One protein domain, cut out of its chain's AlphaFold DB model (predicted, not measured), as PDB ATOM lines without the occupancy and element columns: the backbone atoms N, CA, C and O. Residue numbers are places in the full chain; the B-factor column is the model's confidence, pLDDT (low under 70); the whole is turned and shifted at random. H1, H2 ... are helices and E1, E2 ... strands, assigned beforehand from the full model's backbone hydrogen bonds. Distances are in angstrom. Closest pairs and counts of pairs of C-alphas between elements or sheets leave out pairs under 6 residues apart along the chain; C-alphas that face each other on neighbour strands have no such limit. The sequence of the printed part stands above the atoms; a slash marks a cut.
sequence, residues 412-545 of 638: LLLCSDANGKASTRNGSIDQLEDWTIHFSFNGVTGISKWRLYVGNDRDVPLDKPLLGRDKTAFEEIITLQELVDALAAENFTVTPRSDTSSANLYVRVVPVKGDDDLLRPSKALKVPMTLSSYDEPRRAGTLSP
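Overview. This is residues 412 to 545 of the 638 residues of the protein "Apple domain-containing protein" of Vitrella brassicaformis (strain CCMP3155) (UniProt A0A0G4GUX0). A five-stranded sheet, curled like part of a barrel, is partly covered by a small three-stranded sheet face to face with it as a sandwich, and the one helix, H1, sits beside the larger sheet's edge strands E4 and E8. A long loop, residues 416 to 435, reaches away from this body. The 134 printed residues hold E1 E2 E3 E4 E5 H1 E6 E7 E8 in that order, mostly strand, with under half of the residues in named elements. The antiparallel sheets run E4 E3 E6 E7 E8 and E1 E2 E5; the whole is compact, radius of gyration of the C-alphas 15.5 A, spanning 44 by 40 by 22 A.

Along the chain. E1 is residues 412 to 415, from C-alpha 412 at (112.422, 173.613, 98.325). E2 is 436 to 440, E3 447 to 455 with 23.6 A, E4 467 to 470, E5 475 to 479. H1 is 480 to 489, 14.1 A. E6 is 502 to 513, 36.1 A; E7, 524 to 535, 27.8 A, bends by 80 degrees at residue 532. E8, 540 to 544, ends at C-alpha 544 (127.195, 187.033, 97.015).

Arrangement. E3 and E6 are antiparallel, N 451 and O 510 at 2.8 A. E6, E7 and E8 form a meander, each strand the antiparallel neighbour of the one before: N 505 and O 527 are 3.0 A apart, N 532 and O 542 3.0 A. In the other sheet N 437 of E2 and O 478 of E5 are 2.8 A apart. H1, with every O i to N i+4 pair within hydrogen-bond range, stands at the larger sheet's level, height 1.9 A. The closest C-alphas of H1 and E8, Val 484 and Leu 543, are 7.6 A apart.

Size, cuts and confidence. The farthest C-alphas, Gly 443 and Pro 537, are 48.3 A apart. The printed part has no cut; E1 to E2, E3 to E4 and H1 to E6 are long links. The pLDDT is under 70 at residues 417 to 429, 498 to 500 and 532 to 541.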
ATOM      1  N   LEU A 412     111.400 172.692  98.811       90.50
ATOM      2  CA  LEU A 412     112.422 173.613  98.325       90.50
ATOM      3  C   LEU A 412     113.790 173.077  98.723       90.50
ATOM      4  O   LEU A 412     113.980 172.697  99.878       90.50
ATOM      5  N   LEU A 413     114.740 173.128  97.798       89.31
ATOM      6  CA  LEU A 413     116.147 172.851  98.060       89.31
ATOM      7  C   LEU A 413     117.011 173.937  97.424       89.31
ATOM      8  O   LEU A 413     116.695 174.434  96.345       89.31
ATOM      9  N   LEU A 414     118.102 174.289  98.100       90.50
ATOM     10  CA  LEU A 414     119.172 175.108  97.535       90.50
ATOM     11  C   LEU A 414     120.226 174.178  96.932       90.50
ATOM     12  O   LEU A 414     120.609 173.210  97.584       90.50
ATOM     13  N   CYS A 415     120.708 174.491  95.735       86.50
ATOM     14  CA  CYS A 415     121.750 173.746  95.040       86.50
ATOM     15  C   CYS A 415     122.807 174.671  94.437       86.50
ATOM     16  O   CYS A 415     122.504 175.820  94.126       86.50
ATOM     17  N   SER A 416     124.018 174.158  94.215       80.00
ATOM     18  CA  SER A 416     125.164 174.903  93.666       80.00
ATOM     19  C   SER A 416     125.718 174.357  92.336       80.00
ATOM     20  O   SER A 416     126.806 174.748  91.927       80.00
ATOM     21  N   ASP A 417     125.046 173.404  91.676       68.31
ATOM     22  CA  ASP A 417     125.574 172.697  90.490       68.31
ATOM     23  C   ASP A 417     124.540 172.427  89.369       68.31
ATOM     24  O   ASP A 417     124.785 171.631  88.456       68.31
ATOM     25  N   ALA A 418     123.405 173.131  89.359       51.28
ATOM     26  CA  ALA A 418     122.239 172.780  88.536       51.28
ATOM     27  C   ALA A 418     122.405 172.868  87.004       51.28
ATOM     28  O   ALA A 418     121.567 172.349  86.270       51.28
ATOM     29  N   ASN A 419     123.488 173.457  86.482       49.31
ATOM     30  CA  ASN A 419     123.675 173.645  85.034       49.31
ATOM     31  C   ASN A 419     124.838 172.854  84.413       49.31
ATOM     32  O   ASN A 419     125.187 173.074  83.251       49.31
ATOM     33  N   GLY A 420     125.471 171.932  85.147       47.75
ATOM     34  CA  GLY A 420     126.555 171.083  84.627       47.75
ATOM     35  C   GLY A 420     127.849 171.817  84.230       47.75
ATOM     36  O   GLY A 420     128.851 171.155  83.963       47.75
ATOM     37  N   LYS A 421     127.874 173.157  84.234       42.22
ATOM     38  CA  LYS A 421     129.075 173.977  83.999       42.22
ATOM     39  C   LYS A 421     130.009 174.011  85.217       42.22
ATOM     40  O   LYS A 421     131.219 173.923  85.034       42.22
ATOM     41  N   ALA A 422     129.458 174.008  86.433       45.78
ATOM     42  CA  ALA A 422     130.227 173.906  87.678       45.78
ATOM     43  C   ALA A 422     130.722 172.472  87.986       45.78
ATOM     44  O   ALA A 422     131.566 172.285  88.851       45.78
ATOM     45  N   SER A 423     130.268 171.451  87.239       42.94
ATOM     46  CA  SER A 423     130.621 170.033  87.475       42.94
ATOM     47  C   SER A 423     132.017 169.609  86.987       42.94
ATOM     48  O   SER A 423     132.377 168.433  87.052       42.94
ATOM     49  N   THR A 424     132.821 170.534  86.456       43.28
ATOM     50  CA  THR A 424     134.217 170.220  86.125       43.28
ATOM     51  C   THR A 424     135.082 170.499  87.349       43.28
ATOM     52  O   THR A 424     134.835 171.478  88.038       43.28
ATOM     53  N   ARG A 425     136.120 169.684  87.603       43.31
ATOM     54  CA  ARG A 425     137.077 169.797  88.736       43.31
ATOM     55  C   ARG A 425     137.730 171.186  88.948       43.31
ATOM     56  O   ARG A 425     138.520 171.333  89.867       43.31
ATOM     57  N   ASN A 426     137.423 172.171  88.100       44.91
ATOM     58  CA  ASN A 426     137.926 173.544  88.112       44.91
ATOM     59  C   ASN A 426     136.807 174.617  88.041       44.91
ATOM     60  O   ASN A 426     137.113 175.783  87.798       44.91
ATOM     61  N   GLY A 427     135.523 174.257  88.172       52.31
ATOM     62  CA  GLY A 427     134.420 175.222  88.198       52.31
ATOM     63  C   GLY A 427     134.332 175.915  89.558       52.31
ATOM     64  O   GLY A 427     134.139 175.249  90.567       52.31
ATOM     65  N   SER A 428     134.496 177.237  89.591       60.03
ATOM     66  CA  SER A 428     134.200 178.045  90.781       60.03
ATOM     67  C   SER A 428     132.677 178.193  90.924       60.03
ATOM     68  O   SER A 428     131.988 178.303  89.916       60.03
ATOM     69  N   ILE A 429     132.169 178.172  92.162       67.50
ATOM     70  CA  ILE A 429     130.753 178.410  92.519       67.50
ATOM     71  C   ILE A 429     130.559 179.807  93.136       67.50
ATOM     72  O   ILE A 429     129.658 180.032  93.949       67.50
ATOM     73  N   ASP A 430     131.450 180.742  92.798       73.56
ATOM     74  CA  ASP A 430     131.510 182.069  93.417       73.56
ATOM     75  C   ASP A 430     130.439 183.027  92.862       73.56
ATOM     76  O   ASP A 430     130.302 184.152  93.351       73.56
ATOM     77  N   GLN A 431     129.674 182.611  91.844       83.81
ATOM     78  CA  GLN A 431     128.668 183.443  91.183       83.81
ATOM     79  C   GLN A 431     127.244 183.010  91.539       83.81
ATOM     80  O   GLN A 431     126.944 181.832  91.693       83.81
ATOM     81  N   LEU A 432     126.324 183.973  91.630       86.56
ATOM     82  CA  LEU A 432     124.914 183.714  91.954       86.56
ATOM     83  C   LEU A 432     124.197 182.835  90.909       86.56
ATOM     84  O   LEU A 432     123.185 182.211  91.221       86.56
ATOM     85  N   GLU A 433     124.696 182.783  89.673       87.31
ATOM     86  CA  GLU A 433     124.146 181.960  88.587       87.31
ATOM     87  C   GLU A 433     124.463 180.463  88.712       87.31
ATOM     88  O   GLU A 433     123.741 179.638  88.144       87.31
ATOM     89  N   ASP A 434     125.485 180.107  89.492       82.75
ATOM     90  CA  ASP A 434     125.832 178.713  89.792       82.75
ATOM     91  C   ASP A 434     124.896 178.106  90.847       82.75
ATOM     92  O   ASP A 434     124.804 176.886  90.992       82.75
ATOM     93  N   TRP A 435     124.148 178.958  91.551       88.06
ATOM     94  CA  TRP A 435     123.245 178.570  92.621       88.06
ATOM     95  C   TRP A 435     121.791 178.637  92.194       88.06
ATOM     96  O   TRP A 435     121.352 179.570  91.524       88.06
ATOM     97  N   THR A 436     121.016 177.657  92.634       90.12
ATOM     98  CA  THR A 436     119.629 177.478  92.221       90.12
ATOM     99  C   THR A 436     118.746 177.034  93.369       90.12
ATOM    100  O   THR A 436     119.168 176.291  94.250       90.12
ATOM    101  N   ILE A 437     117.498 177.490  93.347       92.56
ATOM    102  CA  ILE A 437     116.444 177.000  94.226       92.56
ATOM    103  C   ILE A 437     115.543 176.106  93.388       92.56
ATOM    104  O   ILE A 437     114.923 176.565  92.426       92.56
ATOM    105  N   HIS A 438     115.491 174.839  93.772       91.56
ATOM    106  CA  HIS A 438     114.635 173.823  93.178       91.56
ATOM    107  C   HIS A 438     113.359 173.718  93.995       91.56
ATOM    108  O   HIS A 438     113.420 173.712  95.227       91.56
ATOM    109  N   PHE A 439     112.211 173.619  93.332       92.44
ATOM    110  CA  PHE A 439     110.945 173.407  94.013       92.44
ATOM    111  C   PHE A 439     109.980 172.510  93.247       92.44
ATOM    112  O   PHE A 439     109.834 172.579  92.027       92.44
ATOM    113  N   SER A 440     109.300 171.646  93.995       92.00
ATOM    114  CA  SER A 440     108.382 170.641  93.461       92.00
ATOM    115  C   SER A 440     107.283 170.308  94.470       92.00
ATOM    116  O   SER A 440     107.395 170.591  95.666       92.00
ATOM    117  N   PHE A 441     106.177 169.733  93.989       91.31
ATOM    118  CA  PHE A 441     105.078 169.292  94.849       91.31
ATOM    119  C   PHE A 441     104.602 167.899  94.439       91.31
ATOM    120  O   PHE A 441     103.785 167.733  93.532       91.31
ATOM    121  N   ASN A 442     105.151 166.888  95.108       86.19
ATOM    122  CA  ASN A 442     104.881 165.488  94.803       86.19
ATOM    123  C   ASN A 442     103.402 165.144  95.008       86.19
ATOM    124  O   ASN A 442     102.809 165.481  96.033       86.19
ATOM    125  N   GLY A 443     102.823 164.448  94.028       83.81
ATOM    126  CA  GLY A 443     101.428 164.002  94.053       83.81
ATOM    127  C   GLY A 443     100.401 165.076  93.683       83.81
ATOM    128  O   GLY A 443      99.234 164.754  93.511       83.81
ATOM    129  N   VAL A 444     100.785 166.341  93.504       89.12
ATOM    130  CA  VAL A 444      99.810 167.391  93.175       89.12
ATOM    131  C   VAL A 444      99.737 167.627  91.674       89.12
ATOM    132  O   VAL A 444     100.735 167.929  91.021       89.12
ATOM    133  N   THR A 445      98.532 167.514  91.122       88.62
ATOM    134  CA  THR A 445      98.246 167.791  89.708       88.62
ATOM    135  C   THR A 445      97.545 169.138  89.541       88.62
ATOM    136  O   THR A 445      96.945 169.659  90.478       88.62
ATOM    137  N   GLY A 446      97.577 169.701  88.331       88.81
ATOM    138  CA  GLY A 446      96.811 170.910  87.997       88.81
ATOM    139  C   GLY A 446      97.422 172.234  88.473       88.81
ATOM    140  O   GLY A 446      96.788 173.277  88.325       88.81
ATOM    141  N   ILE A 447      98.644 172.219  89.016       93.00
ATOM    142  CA  ILE A 447      99.404 173.447  89.287       93.00
ATOM    143  C   ILE A 447      99.677 174.143  87.946       93.00
ATOM    144  O   ILE A 447     100.260 173.537  87.049       93.00
ATOM    145  N   SER A 448      99.257 175.398  87.813       93.94
ATOM    146  CA  SER A 448      99.452 176.214  86.608       93.94
ATOM    147  C   SER A 448     100.689 177.101  86.721       93.94
ATOM    148  O   SER A 448     101.430 177.268  85.756       93.94
ATOM    149  N   LYS A 449     100.940 177.640  87.915       94.94
ATOM    150  CA  LYS A 449     102.056 178.544  88.210       94.94
ATOM    151  C   LYS A 449     102.466 178.441  89.676       94.94
ATOM    152  O   LYS A 449     101.765 177.870  90.507       94.94
ATOM    153  N   TRP A 450     103.591 179.049  90.000       96.31
ATOM    154  CA  TRP A 450     104.139 179.183  91.336       96.31
ATOM    155  C   TRP A 450     104.327 180.652  91.659       96.31
ATOM    156  O   TRP A 450     104.739 181.435  90.805       96.31
ATOM    157  N   ARG A 451     104.045 181.028  92.901       96.75
ATOM    158  CA  ARG A 451     104.364 182.342  93.448       96.75
ATOM    159  C   ARG A 451     105.471 182.191  94.468       96.75
ATOM    160  O   ARG A 451     105.331 181.420  95.415       96.75
ATOM    161  N   LEU A 452     106.558 182.918  94.272       97.19
ATOM    162  CA  LEU A 452     107.661 182.970  95.213       97.19
ATOM    163  C   LEU A 452     107.520 184.186  96.115       97.19
ATOM    164  O   LEU A 452     107.175 185.274  95.662       97.19
ATOM    165  N   TYR A 453     107.823 183.987  97.386       97.06
ATOM    166  CA  TYR A 453     107.770 184.989  98.437       97.06
ATOM    167  C   TYR A 453     109.087 184.995  99.186       97.06
ATOM    168  O   TYR A 453     109.769 183.970  99.274       97.06
ATOM    169  N   VAL A 454     109.426 186.152  99.743       95.62
ATOM    170  CA  VAL A 454     110.707 186.359 100.396       95.62
ATOM    171  C   VAL A 454     110.559 187.163 101.681       95.62
ATOM    172  O   VAL A 454     109.721 188.059 101.774       95.62
ATOM    173  N   GLY A 455     111.361 186.829 102.686       92.88
ATOM    174  CA  GLY A 455     111.369 187.498 103.981       92.88
ATOM    175  C   GLY A 455     112.762 187.544 104.603       92.88
ATOM    176  O   GLY A 455     113.648 186.768 104.249       92.88
ATOM    177  N   ASN A 456     112.938 188.462 105.555       89.69
ATOM    178  CA  ASN A 456     114.142 188.552 106.393       89.69
ATOM    179  C   ASN A 456     114.092 187.601 107.606       89.69
ATOM    180  O   ASN A 456     115.080 187.466 108.324       89.69
ATOM    181  N   ASP A 457     112.951 186.953 107.842       88.88
ATOM    182  CA  ASP A 457     112.751 185.962 108.898       88.88
ATOM    183  C   ASP A 457     111.961 184.756 108.364       88.88
ATOM    184  O   ASP A 457     111.354 184.822 107.290       88.88
ATOM    185  N   ARG A 458     111.969 183.656 109.124       87.62
ATOM    186  CA  ARG A 458     111.293 182.390 108.801       87.62
ATOM    187  C   ARG A 458     109.796 182.543 108.522       87.62
ATOM    188  O   ARG A 458     109.250 181.787 107.720       87.62
ATOM    189  N   ASP A 459     109.151 183.529 109.143       90.50
ATOM    190  CA  ASP A 459     107.738 183.850 108.952       90.50
ATOM    191  C   ASP A 459     107.552 184.744 107.712       90.50
ATOM    192  O   ASP A 459     107.188 185.916 107.798       90.50
ATOM    193  N   VAL A 460     107.846 184.185 106.532       93.00
ATOM    194  CA  VAL A 460     107.786 184.903 105.247       93.00
ATOM    195  C   VAL A 460     106.347 185.368 104.943       93.00
ATOM    196  O   VAL A 460     105.456 184.511 104.841       93.00
ATOM    197  N   PRO A 461     106.113 186.684 104.751       92.38
ATOM    198  CA  PRO A 461     104.809 187.229 104.375       92.38
ATOM    199  C   PRO A 461     104.328 186.712 103.013       92.38
ATOM    200  O   PRO A 461     105.112 186.593 102.074       92.38
ATOM    201  N   LEU A 462     103.030 186.404 102.907       93.50
ATOM    202  CA  LEU A 462     102.399 185.872 101.687       93.50
ATOM    203  C   LEU A 462     101.450 186.874 100.998       93.50
ATOM    204  O   LEU A 462     100.653 186.496 100.142       93.50
ATOM    205  N   ASP A 463     101.516 188.148 101.378       91.50
ATOM    206  CA  ASP A 463     100.664 189.231 100.877       91.50
ATOM    207  C   ASP A 463     101.080 189.716  99.481       91.50
ATOM    208  O   ASP A 463     100.217 189.972  98.640       91.50
ATOM    209  N   LYS A 464     102.389 189.783  99.205       91.62
ATOM    210  CA  LYS A 464     102.924 190.201  97.904       91.62
ATOM    211  C   LYS A 464     103.974 189.206  97.392       91.62
ATOM    212  O   LYS A 464     105.027 189.079  98.015       91.62
ATOM    213  N   PRO A 465     103.723 188.502  96.270       94.88
ATOM    214  CA  PRO A 465     104.739 187.643  95.676       94.88
ATOM    215  C   PRO A 465     105.885 188.492  95.117       94.88
ATOM    216  O   PRO A 465     105.651 189.549  94.535       94.88
ATOM    217  N   LEU A 466     107.111 188.001  95.276       96.38
ATOM    218  CA  LEU A 466     108.310 188.561  94.660       96.38
ATOM    219  C   LEU A 466     108.331 188.276  93.153       96.38
ATOM    220  O   LEU A 466     108.643 189.154  92.360       96.38
ATOM    221  N   LEU A 467     108.006 187.038  92.765       94.88
ATOM    222  CA  LEU A 467     107.962 186.615  91.366       94.88
ATOM    223  C   LEU A 467     106.936 185.497  91.144       94.88
ATOM    224  O   LEU A 467     106.569 184.768  92.071       94.88
ATOM    225  N   GLY A 468     106.475 185.373  89.900       94.06
ATOM    226  CA  GLY A 468     105.646 184.268  89.423       94.06
ATOM    227  C   GLY A 468     106.414 183.402  88.425       94.06
ATOM    228  O   GLY A 468     107.176 183.931  87.620       94.06
ATOM    229  N   ARG A 469     106.206 182.084  88.462       94.12
ATOM    230  CA  ARG A 469     106.807 181.119  87.530       94.12
ATOM    231  C   ARG A 469     105.739 180.166  87.004       94.12
ATOM    232  O   ARG A 469     105.145 179.437  87.794       94.12
ATOM    233  N   ASP A 470     105.503 180.152  85.698       94.88
ATOM    234  CA  ASP A 470     104.591 179.179  85.085       94.88
ATOM    235  C   ASP A 470     105.138 177.756  85.246       94.88
ATOM    236  O   ASP A 470     106.346 177.535  85.156       94.88
ATOM    237  N   LYS A 471     104.257 176.781  85.501       92.50
ATOM    238  CA  LYS A 471     104.670 175.384  85.635       92.50
ATOM    239  C   LYS A 471     104.902 174.779  84.254       92.50
ATOM    240  O   LYS A 471     103.970 174.628  83.468       92.50
ATOM    241  N   THR A 472     106.136 174.374  83.990       91.56
ATOM    242  CA  THR A 472     106.574 173.781  82.720       91.56
ATOM    243  C   THR A 472     107.193 172.396  82.892       91.56
ATOM    244  O   THR A 472     107.256 171.625  81.934       91.56
ATOM    245  N   ALA A 473     107.594 172.041  84.113       89.50
ATOM    246  CA  ALA A 473     108.211 170.765  84.443       89.50
ATOM    247  C   ALA A 473     107.684 170.215  85.776       89.50
ATOM    248  O   ALA A 473     106.904 170.852  86.488       89.50
ATOM    249  N   PHE A 474     108.070 168.984  86.120       85.81
ATOM    250  CA  PHE A 474     107.756 168.400  87.427       85.81
ATOM    251  C   PHE A 474     108.371 169.227  88.567       85.81
ATOM    252  O   PHE A 474     107.650 169.628  89.486       85.81
ATOM    253  N   GLU A 475     109.665 169.511  88.443       89.06
ATOM    254  CA  GLU A 475     110.456 170.383  89.305       89.06
ATOM    255  C   GLU A 475     110.764 171.680  88.559       89.06
ATOM    256  O   GLU A 475     111.144 171.648  87.391       89.06
ATOM    257  N   GLU A 476     110.589 172.803  89.245       92.06
ATOM    258  CA  GLU A 476     110.931 174.129  88.745       92.06
ATOM    259  C   GLU A 476     112.203 174.637  89.412       92.06
ATOM    260  O   GLU A 476     112.517 174.286  90.552       92.06
ATOM    261  N   ILE A 477     112.928 175.487  88.689       91.62
ATOM    262  CA  ILE A 477     114.239 175.984  89.096       91.62
ATOM    263  C   ILE A 477     114.274 177.503  88.896       91.62
ATOM    264  O   ILE A 477     113.831 178.012  87.862       91.62
ATOM    265  N   ILE A 478     114.816 178.232  89.870       92.81
ATOM    266  CA  ILE A 478     115.251 179.632  89.721       92.81
ATOM    267  C   ILE A 478     116.722 179.744  90.125       92.81
ATOM    268  O   ILE A 478     117.170 178.985  90.983       92.81
ATOM    269  N   THR A 479     117.481 180.674  89.547       92.50
ATOM    270  CA  THR A 479     118.852 180.953  90.014       92.50
ATOM    271  C   THR A 479     118.841 181.943  91.180       92.50
ATOM    272  O   THR A 479     117.889 182.713  91.338       92.50
ATOM    273  N   LEU A 480     119.901 181.978  91.996       92.00
ATOM    274  CA  LEU A 480     120.045 183.056  92.982       92.00
ATOM    275  C   LEU A 480     120.248 184.413  92.302       92.00
ATOM    276  O   LEU A 480     119.846 185.424  92.870       92.00
ATOM    277  N   GLN A 481     120.811 184.448  91.091       91.69
ATOM    278  CA  GLN A 481     120.907 185.685  90.313       91.69
ATOM    279  C   GLN A 481     119.512 186.231  89.984       91.69
ATOM    280  O   GLN A 481     119.225 187.385  90.282       91.69
ATOM    281  N   GLU A 482     118.618 185.382  89.465       94.00
ATOM    282  CA  GLU A 482     117.223 185.748  89.186       94.00
ATOM    283  C   GLU A 482     116.501 186.226  90.453       94.00
ATOM    284  O   GLU A 482     115.772 187.219  90.422       94.00
ATOM    285  N   LEU A 483     116.739 185.558  91.588       93.88
ATOM    286  CA  LEU A 483     116.192 185.974  92.876       93.88
ATOM    287  C   LEU A 483     116.675 187.377  93.264       93.88
ATOM    288  O   LEU A 483     115.857 188.224  93.609       93.88
ATOM    289  N   VAL A 484     117.984 187.635  93.201       92.12
ATOM    290  CA  VAL A 484     118.584 188.930  93.561       92.12
ATOM    291  C   VAL A 484     118.110 190.052  92.635       92.12
ATOM    292  O   VAL A 484     117.789 191.137  93.123       92.12
ATOM    293  N   ASP A 485     117.983 189.789  91.336       92.81
ATOM    294  CA  ASP A 485     117.448 190.756  90.376       92.81
ATOM    295  C   ASP A 485     115.988 191.115  90.702       92.81
ATOM    296  O   ASP A 485     115.613 192.292  90.681       92.81
ATOM    297  N   ALA A 486     115.172 190.128  91.091       94.19
ATOM    298  CA  ALA A 486     113.796 190.356  91.527       94.19
ATOM    299  C   ALA A 486     113.721 191.152  92.845       94.19
ATOM    300  O   ALA A 486     112.884 192.046  92.980       94.19
ATOM    301  N   LEU A 487     114.622 190.889  93.804       92.25
ATOM    302  CA  LEU A 487     114.723 191.678  95.041       92.25
ATOM    303  C   LEU A 487     115.025 193.147  94.744       92.25
ATOM    304  O   LEU A 487     114.395 194.032  95.325       92.25
ATOM    305  N   ALA A 488     115.965 193.405  93.831       89.25
ATOM    306  CA  ALA A 488     116.325 194.754  93.420       89.25
ATOM    307  C   ALA A 488     115.157 195.463  92.717       89.25
ATOM    308  O   ALA A 488     114.870 196.618  93.027       89.25
ATOM    309  N   ALA A 489     114.446 194.767  91.824       91.00
ATOM    310  CA  ALA A 489     113.283 195.310  91.121       91.00
ATOM    311  C   ALA A 489     112.141 195.702  92.076       91.00
ATOM    312  O   ALA A 489     111.485 196.725  91.877       91.00
ATOM    313  N   GLU A 490     111.939 194.927  93.142       90.50
ATOM    314  CA  GLU A 490     110.902 195.166  94.152       90.50
ATOM    315  C   GLU A 490     111.373 196.036  95.334       90.50
ATOM    316  O   GLU A 490     110.622 196.239  96.291       90.50
ATOM    317  N   ASN A 491     112.596 196.583  95.275       87.06
ATOM    318  CA  ASN A 491     113.236 197.352  96.351       87.06
ATOM    319  C   ASN A 491     113.229 196.627  97.714       87.06
ATOM    320  O   ASN A 491     113.098 197.252  98.773       87.06
ATOM    321  N   PHE A 492     113.361 195.301  97.705       86.06
ATOM    322  CA  PHE A 492     113.410 194.512  98.929       86.06
ATOM    323  C   PHE A 492     114.738 194.742  99.658       86.06
ATOM    324  O   PHE A 492     115.818 194.547  99.103       86.06
ATOM    325  N   THR A 493     114.671 195.133 100.932       82.69
ATOM    326  CA  THR A 493     115.866 195.352 101.756       82.69
ATOM    327  C   THR A 493     116.209 194.090 102.541       82.69
ATOM    328  O   THR A 493     115.441 193.664 103.408       82.69
ATOM    329  N   VAL A 494     117.388 193.525 102.279       82.38
ATOM    330  CA  VAL A 494     117.935 192.406 103.055       82.38
ATOM    331  C   VAL A 494     118.545 192.930 104.354       82.38
ATOM    332  O   VAL A 494     119.342 193.868 104.342       82.38
ATOM    333  N   THR A 495     118.169 192.329 105.483       80.56
ATOM    334  CA  THR A 495     118.690 192.710 106.803       80.56
ATOM    335  C   THR A 495     119.937 191.880 107.137       80.56
ATOM    336  O   THR A 495     119.831 190.653 107.213       80.56
ATOM    337  N   PRO A 496     121.115 192.504 107.344       75.25
ATOM    338  CA  PRO A 496     122.313 191.793 107.788       75.25
ATOM    339  C   PRO A 496     122.107 191.139 109.157       75.25
ATOM    340  O   PRO A 496     121.340 191.635 109.989       75.25
ATOM    341  N   ARG A 497     122.836 190.055 109.429       71.31
ATOM    342  CA  ARG A 497     123.006 189.561 110.798       71.31
ATOM    343  C   ARG A 497     123.860 190.555 111.595       71.31
ATOM    344  O   ARG A 497     124.475 191.469 111.052       71.31
ATOM    345  N   SER A 498     123.866 190.397 112.917       64.56
ATOM    346  CA  SER A 498     124.619 191.246 113.853       64.56
ATOM    347  C   SER A 498     126.123 191.351 113.539       64.56
ATOM    348  O   SER A 498     126.774 192.279 114.007       64.56
ATOM    349  N   ASP A 499     126.668 190.414 112.757       60.22
ATOM    350  CA  ASP A 499     127.944 190.490 112.051       60.22
ATOM    351  C   ASP A 499     127.723 191.000 110.610       60.22
ATOM    352  O   ASP A 499     127.024 190.389 109.809       60.22
ATOM    353  N   THR A 500     128.331 192.132 110.253       61.94
ATOM    354  CA  THR A 500     128.047 192.906 109.021       61.94
ATOM    355  C   THR A 500     128.328 192.189 107.687       61.94
ATOM    356  O   THR A 500     128.174 192.796 106.631       61.94
ATOM    357  N   SER A 501     128.773 190.929 107.704       72.25
ATOM    358  CA  SER A 501     129.206 190.161 106.530       72.25
ATOM    359  C   SER A 501     128.242 189.054 106.089       72.25
ATOM    360  O   SER A 501     128.463 188.470 105.029       72.25
ATOM    361  N   SER A 502     127.187 188.744 106.854       78.44
ATOM    362  CA  SER A 502     126.244 187.667 106.510       78.44
ATOM    363  C   SER A 502     124.782 188.112 106.574       78.44
ATOM    364  O   SER A 502     124.410 188.983 107.359       78.44
ATOM    365  N   ALA A 503     123.933 187.513 105.742       83.94
ATOM    366  CA  ALA A 503     122.490 187.721 105.746       83.94
ATOM    367  C   ALA A 503     121.755 186.395 105.515       83.94
ATOM    368  O   ALA A 503     122.234 185.533 104.787       83.94
ATOM    369  N   ASN A 504     120.578 186.230 106.123       87.50
ATOM    370  CA  ASN A 504     119.703 185.091 105.847       87.50
ATOM    371  C   ASN A 504     118.476 185.590 105.100       87.50
ATOM    372  O   ASN A 504     117.738 186.431 105.611       87.50
ATOM    373  N   LEU A 505     118.255 185.040 103.915       91.38
ATOM    374  CA  LEU A 505     117.038 185.251 103.157       91.38
ATOM    375  C   LEU A 505     116.151 184.020 103.314       91.38
ATOM    376  O   LEU A 505     116.630 182.894 103.203       91.38
ATOM    377  N   TYR A 506     114.865 184.216 103.562       94.31
ATOM    378  CA  TYR A 506     113.911 183.117 103.656       94.31
ATOM    379  C   TYR A 506     113.005 183.138 102.438       94.31
ATOM    380  O   TYR A 506     112.352 184.144 102.174       94.31
ATOM    381  N   VAL A 507     112.969 182.032 101.700       96.19
ATOM    382  CA  VAL A 507     112.181 181.891 100.471       96.19
ATOM    383  C   VAL A 507     111.049 180.900 100.704       96.19
ATOM    384  O   VAL A 507     111.264 179.819 101.248       96.19
ATOM    385  N   ARG A 508     109.835 181.238 100.273       96.50
ATOM    386  CA  ARG A 508     108.701 180.305 100.212       96.50
ATOM    387  C   ARG A 508     108.148 180.255  98.807       96.50
ATOM    388  O   ARG A 508     108.111 181.277  98.127       96.50
ATOM    389  N   VAL A 509     107.654 179.089  98.407       96.56
ATOM    390  CA  VAL A 509     106.840 178.971  97.198       96.56
ATOM    391  C   VAL A 509     105.409 178.610  97.570       96.56
ATOM    392  O   VAL A 509     105.157 177.844  98.503       96.56
ATOM    393  N   VAL A 510     104.468 179.157  96.812       96.88
ATOM    394  CA  VAL A 510     103.047 178.837  96.890       96.88
ATOM    395  C   VAL A 510     102.614 178.367  95.506       96.88
ATOM    396  O   VAL A 510     102.693 179.152  94.555       96.88
ATOM    397  N   PRO A 511     102.205 177.098  95.349       95.94
ATOM    398  CA  PRO A 511     101.657 176.635  94.092       95.94
ATOM    399  C   PRO A 511     100.287 177.265  93.880       95.94
ATOM    400  O   PRO A 511      99.511 177.438  94.821       95.94
ATOM    401  N   VAL A 512      99.985 177.570  92.628       94.88
ATOM    402  CA  VAL A 512      98.694 178.097  92.212       94.88
ATOM    403  C   VAL A 512      98.041 177.092  91.283       94.88
ATOM    404  O   VAL A 512      98.677 176.570  90.364       94.88
ATOM    405  N   LYS A 513      96.771 176.812  91.539       90.69
ATOM    406  CA  LYS A 513      95.944 175.909  90.751       90.69
ATOM    407  C   LYS A 513      94.905 176.717  89.975       90.69
ATOM    408  O   LYS A 513      94.316 177.657  90.507       90.69
ATOM    409  N   GLY A 514      94.683 176.357  88.711       83.19
ATOM    410  CA  GLY A 514      93.781 177.108  87.831       83.19
ATOM    411  C   GLY A 514      94.224 178.565  87.667       83.19
ATOM    412  O   GLY A 514      95.411 178.824  87.459       83.19
ATOM    413  N   ASP A 515      93.281 179.504  87.775       75.81
ATOM    414  CA  ASP A 515      93.564 180.922  87.544       75.81
ATOM    415  C   ASP A 515      94.293 181.574  88.729       75.81
ATOM    416  O   ASP A 515      95.303 182.243  88.501       75.81
ATOM    417  N   ASP A 516      93.857 181.344  89.978       81.75
ATOM    418  CA  ASP A 516      94.435 181.987  91.177       81.75
ATOM    419  C   ASP A 516      94.225 181.239  92.518       81.75
ATOM    420  O   ASP A 516      94.454 181.822  93.580       81.75
ATOM    421  N   ASP A 517      93.829 179.960  92.516       90.88
ATOM    422  CA  ASP A 517      93.635 179.208  93.768       90.88
ATOM    423  C   ASP A 517      94.985 178.868  94.419       90.88
ATOM    424  O   ASP A 517      95.792 178.117  93.863       90.88
ATOM    425  N   LEU A 518      95.261 179.462  95.583       92.06
ATOM    426  CA  LEU A 518      96.520 179.281  96.301       92.06
ATOM    427  C   LEU A 518      96.488 177.993  97.117       92.06
ATOM    428  O   LEU A 518      95.720 177.853  98.067       92.06
ATOM    429  N   LEU A 519      97.391 177.075  96.784       93.19
ATOM    430  CA  LEU A 519      97.581 175.844  97.539       93.19
ATOM    431  C   LEU A 519      98.457 176.076  98.777       93.19
ATOM    432  O   LEU A 519      98.978 177.165  99.024       93.19
ATOM    433  N   ARG A 520      98.641 175.013  99.568       91.56
ATOM    434  CA  ARG A 520      99.475 175.042 100.772       91.56
ATOM    435  C   ARG A 520     100.887 175.574 100.447       91.56
ATOM    436  O   ARG A 520     101.539 175.041  99.547       91.56
ATOM    437  N   PRO A 521     101.384 176.582 101.186       93.50
ATOM    438  CA  PRO A 521     102.735 177.102 101.005       93.50
ATOM    439  C   PRO A 521     103.793 176.102 101.488       93.50
ATOM    440  O   PRO A 521     103.553 175.320 102.411       93.50
ATOM    441  N   SER A 522     104.995 176.180 100.922       93.62
ATOM    442  CA  SER A 522     106.151 175.418 101.399       93.62
ATOM    443  C   SER A 522     106.580 175.803 102.822       93.62
ATOM    444  O   SER A 522     106.197 176.863 103.345       93.62
ATOM    445  N   LYS A 523     107.456 174.985 103.427       90.75
ATOM    446  CA  LYS A 523     108.371 175.463 104.480       90.75
ATOM    447  C   LYS A 523     109.270 176.568 103.906       90.75
ATOM    448  O   LYS A 523     109.515 176.602 102.697       90.75
ATOM    449  N   ALA A 524     109.734 177.483 104.750       93.06
ATOM    450  CA  ALA A 524     110.682 178.505 104.327       93.06
ATOM    451  C   ALA A 524     112.057 177.868 104.084       93.06
ATOM    452  O   ALA A 524     112.603 177.214 104.965       93.06
ATOM    453  N   LEU A 525     112.634 178.052 102.905       93.88
ATOM    454  CA  LEU A 525     114.028 177.713 102.650       93.88
ATOM    455  C   LEU A 525     114.901 178.849 103.174       93.88
ATOM    456  O   LEU A 525     114.749 179.990 102.738       93.88
ATOM    457  N   LYS A 526     115.824 178.541 104.084       92.25
ATOM    458  CA  LYS A 526     116.850 179.487 104.513       92.25
ATOM    459  C   LYS A 526     117.981 179.491 103.488       92.25
ATOM    460  O   LYS A 526     118.689 178.500 103.327       92.25
ATOM    461  N   VAL A 527     118.150 180.621 102.816       90.75
ATOM    462  CA  VAL A 527     119.204 180.883 101.838       90.75
ATOM    463  C   VAL A 527     120.258 181.777 102.506       90.75
ATOM    464  O   VAL A 527     120.007 182.970 102.715       90.75
ATOM    465  N   PRO A 528     121.414 181.223 102.906       86.69
ATOM    466  CA  PRO A 528     122.494 182.018 103.478       86.69
ATOM    467  C   PRO A 528     123.171 182.849 102.382       86.69
ATOM    468  O   PRO A 528     123.635 182.312 101.385       86.69
ATOM    469  N   MET A 529     123.255 184.161 102.572       85.62
ATOM    470  CA  MET A 529     123.880 185.094 101.633       85.62
ATOM    471  C   MET A 529     125.075 185.786 102.290       85.62
ATOM    472  O   MET A 529     125.061 186.082 103.489       85.62
ATOM    473  N   THR A 530     126.090 186.101 101.490       82.25
ATOM    474  CA  THR A 530     127.259 186.871 101.935       82.25
ATOM    475  C   THR A 530     127.122 188.324 101.479       82.25
ATOM    476  O   THR A 530     126.738 188.580 100.339       82.25
ATOM    477  N   LEU A 531     127.437 189.287 102.348       77.56
ATOM    478  CA  LEU A 531     127.469 190.711 102.000       77.56
ATOM    479  C   LEU A 531     128.907 191.107 101.651       77.56
ATOM    480  O   LEU A 531     129.757 191.207 102.533       77.56
ATOM    481  N   SER A 532     129.191 191.326 100.365       67.81
ATOM    482  CA  SER A 532     130.543 191.691  99.900       67.81
ATOM    483  C   SER A 532     130.873 193.177 100.102       67.81
ATOM    484  O   SER A 532     132.039 193.556 100.179       67.81
ATOM    485  N   SER A 533     129.855 194.030 100.237       66.69
ATOM    486  CA  SER A 533     129.968 195.420 100.699       66.69
ATOM    487  C   SER A 533     128.627 195.870 101.286       66.69
ATOM    488  O   SER A 533     127.593 195.383 100.838       66.69
ATOM    489  N   TYR A 534     128.628 196.759 102.284       63.09
ATOM    490  CA  TYR A 534     127.413 197.341 102.870       63.09
ATOM    491  C   TYR A 534     127.590 198.855 103.027       63.09
ATOM    492  O   TYR A 534     128.454 199.319 103.769       63.09
ATOM    493  N   ASP A 535     126.790 199.626 102.297       62.84
ATOM    494  CA  ASP A 535     126.708 201.081 102.406       62.84
ATOM    495  C   ASP A 535     125.651 201.427 103.468       62.84
ATOM    496  O   ASP A 535     124.458 201.482 103.173       62.84
ATOM    497  N   GLU A 536     126.091 201.619 104.716       59.97
ATOM    498  CA  GLU A 536     125.265 202.021 105.872       59.97
ATOM    499  C   GLU A 536     124.297 203.190 105.556       59.97
ATOM    500  O   GLU A 536     123.093 203.039 105.785       59.97
ATOM    501  N   PRO A 537     124.757 204.327 104.981       59.50
ATOM    502  CA  PRO A 537     123.887 205.431 104.569       59.50
ATOM    503  C   PRO A 537     122.771 205.054 103.588       59.50
ATOM    504  O   PRO A 537     121.696 205.655 103.628       59.50
ATOM    505  N   ARG A 538     123.023 204.098 102.686       56.97
ATOM    506  CA  ARG A 538     122.060 203.662 101.658       56.97
ATOM    507  C   ARG A 538     121.325 202.371 102.016       56.97
ATOM    508  O   ARG A 538     120.426 201.983 101.277       56.97
ATOM    509  N   ARG A 539     121.700 201.713 103.123       57.88
ATOM    510  CA  ARG A 539     121.273 200.356 103.515       57.88
ATOM    511  C   ARG A 539     121.323 199.361 102.349       57.88
ATOM    512  O   ARG A 539     120.437 198.524 102.206       57.88
ATOM    513  N   ALA A 540     122.346 199.474 101.506       59.25
ATOM    514  CA  ALA A 540     122.475 198.697 100.279       59.25
ATOM    515  C   ALA A 540     123.790 197.922 100.295       59.25
ATOM    516  O   ALA A 540     124.840 198.489 100.596       59.25
ATOM    517  N   GLY A 541     123.740 196.635  99.966       68.50
ATOM    518  CA  GLY A 541     124.927 195.800  99.884       68.50
ATOM    519  C   GLY A 541     124.867 194.809  98.735       68.50
ATOM    520  O   GLY A 541     123.785 194.379  98.337       68.50
ATOM    521  N   THR A 542     126.031 194.468  98.188       77.56
ATOM    522  CA  THR A 542     126.129 193.483  97.108       77.56
ATOM    523  C   THR A 542     126.047 192.081  97.701       77.56
ATOM    524  O   THR A 542     126.888 191.692  98.516       77.56
ATOM    525  N   LEU A 543     125.023 191.330  97.293       84.38
ATOM    526  CA  LEU A 543     124.828 189.945  97.704       84.38
ATOM    527  C   LEU A 543     125.726 189.020  96.883       84.38
ATOM    528  O   LEU A 543     125.810 189.126  95.662       84.38
ATOM    529  N   SER A 544     126.376 188.100  97.577       83.25
ATOM    530  CA  SER A 544     127.195 187.033  97.015       83.25
ATOM    531  C   SER A 544     126.661 185.682  97.504       83.25
ATOM    532  O   SER A 544     125.990 185.638  98.546       83.25
ATOM    533  N   PRO A 545     126.908 184.592  96.759       83.12
ATOM    534  CA  PRO A 545     126.385 183.278  97.112       83.12
ATOM    535  C   PRO A 545     126.897 182.760  98.472       83.12
ATOM    536  O   PRO A 545     127.822 183.335  99.068       83.12
TER     537      PRO A 545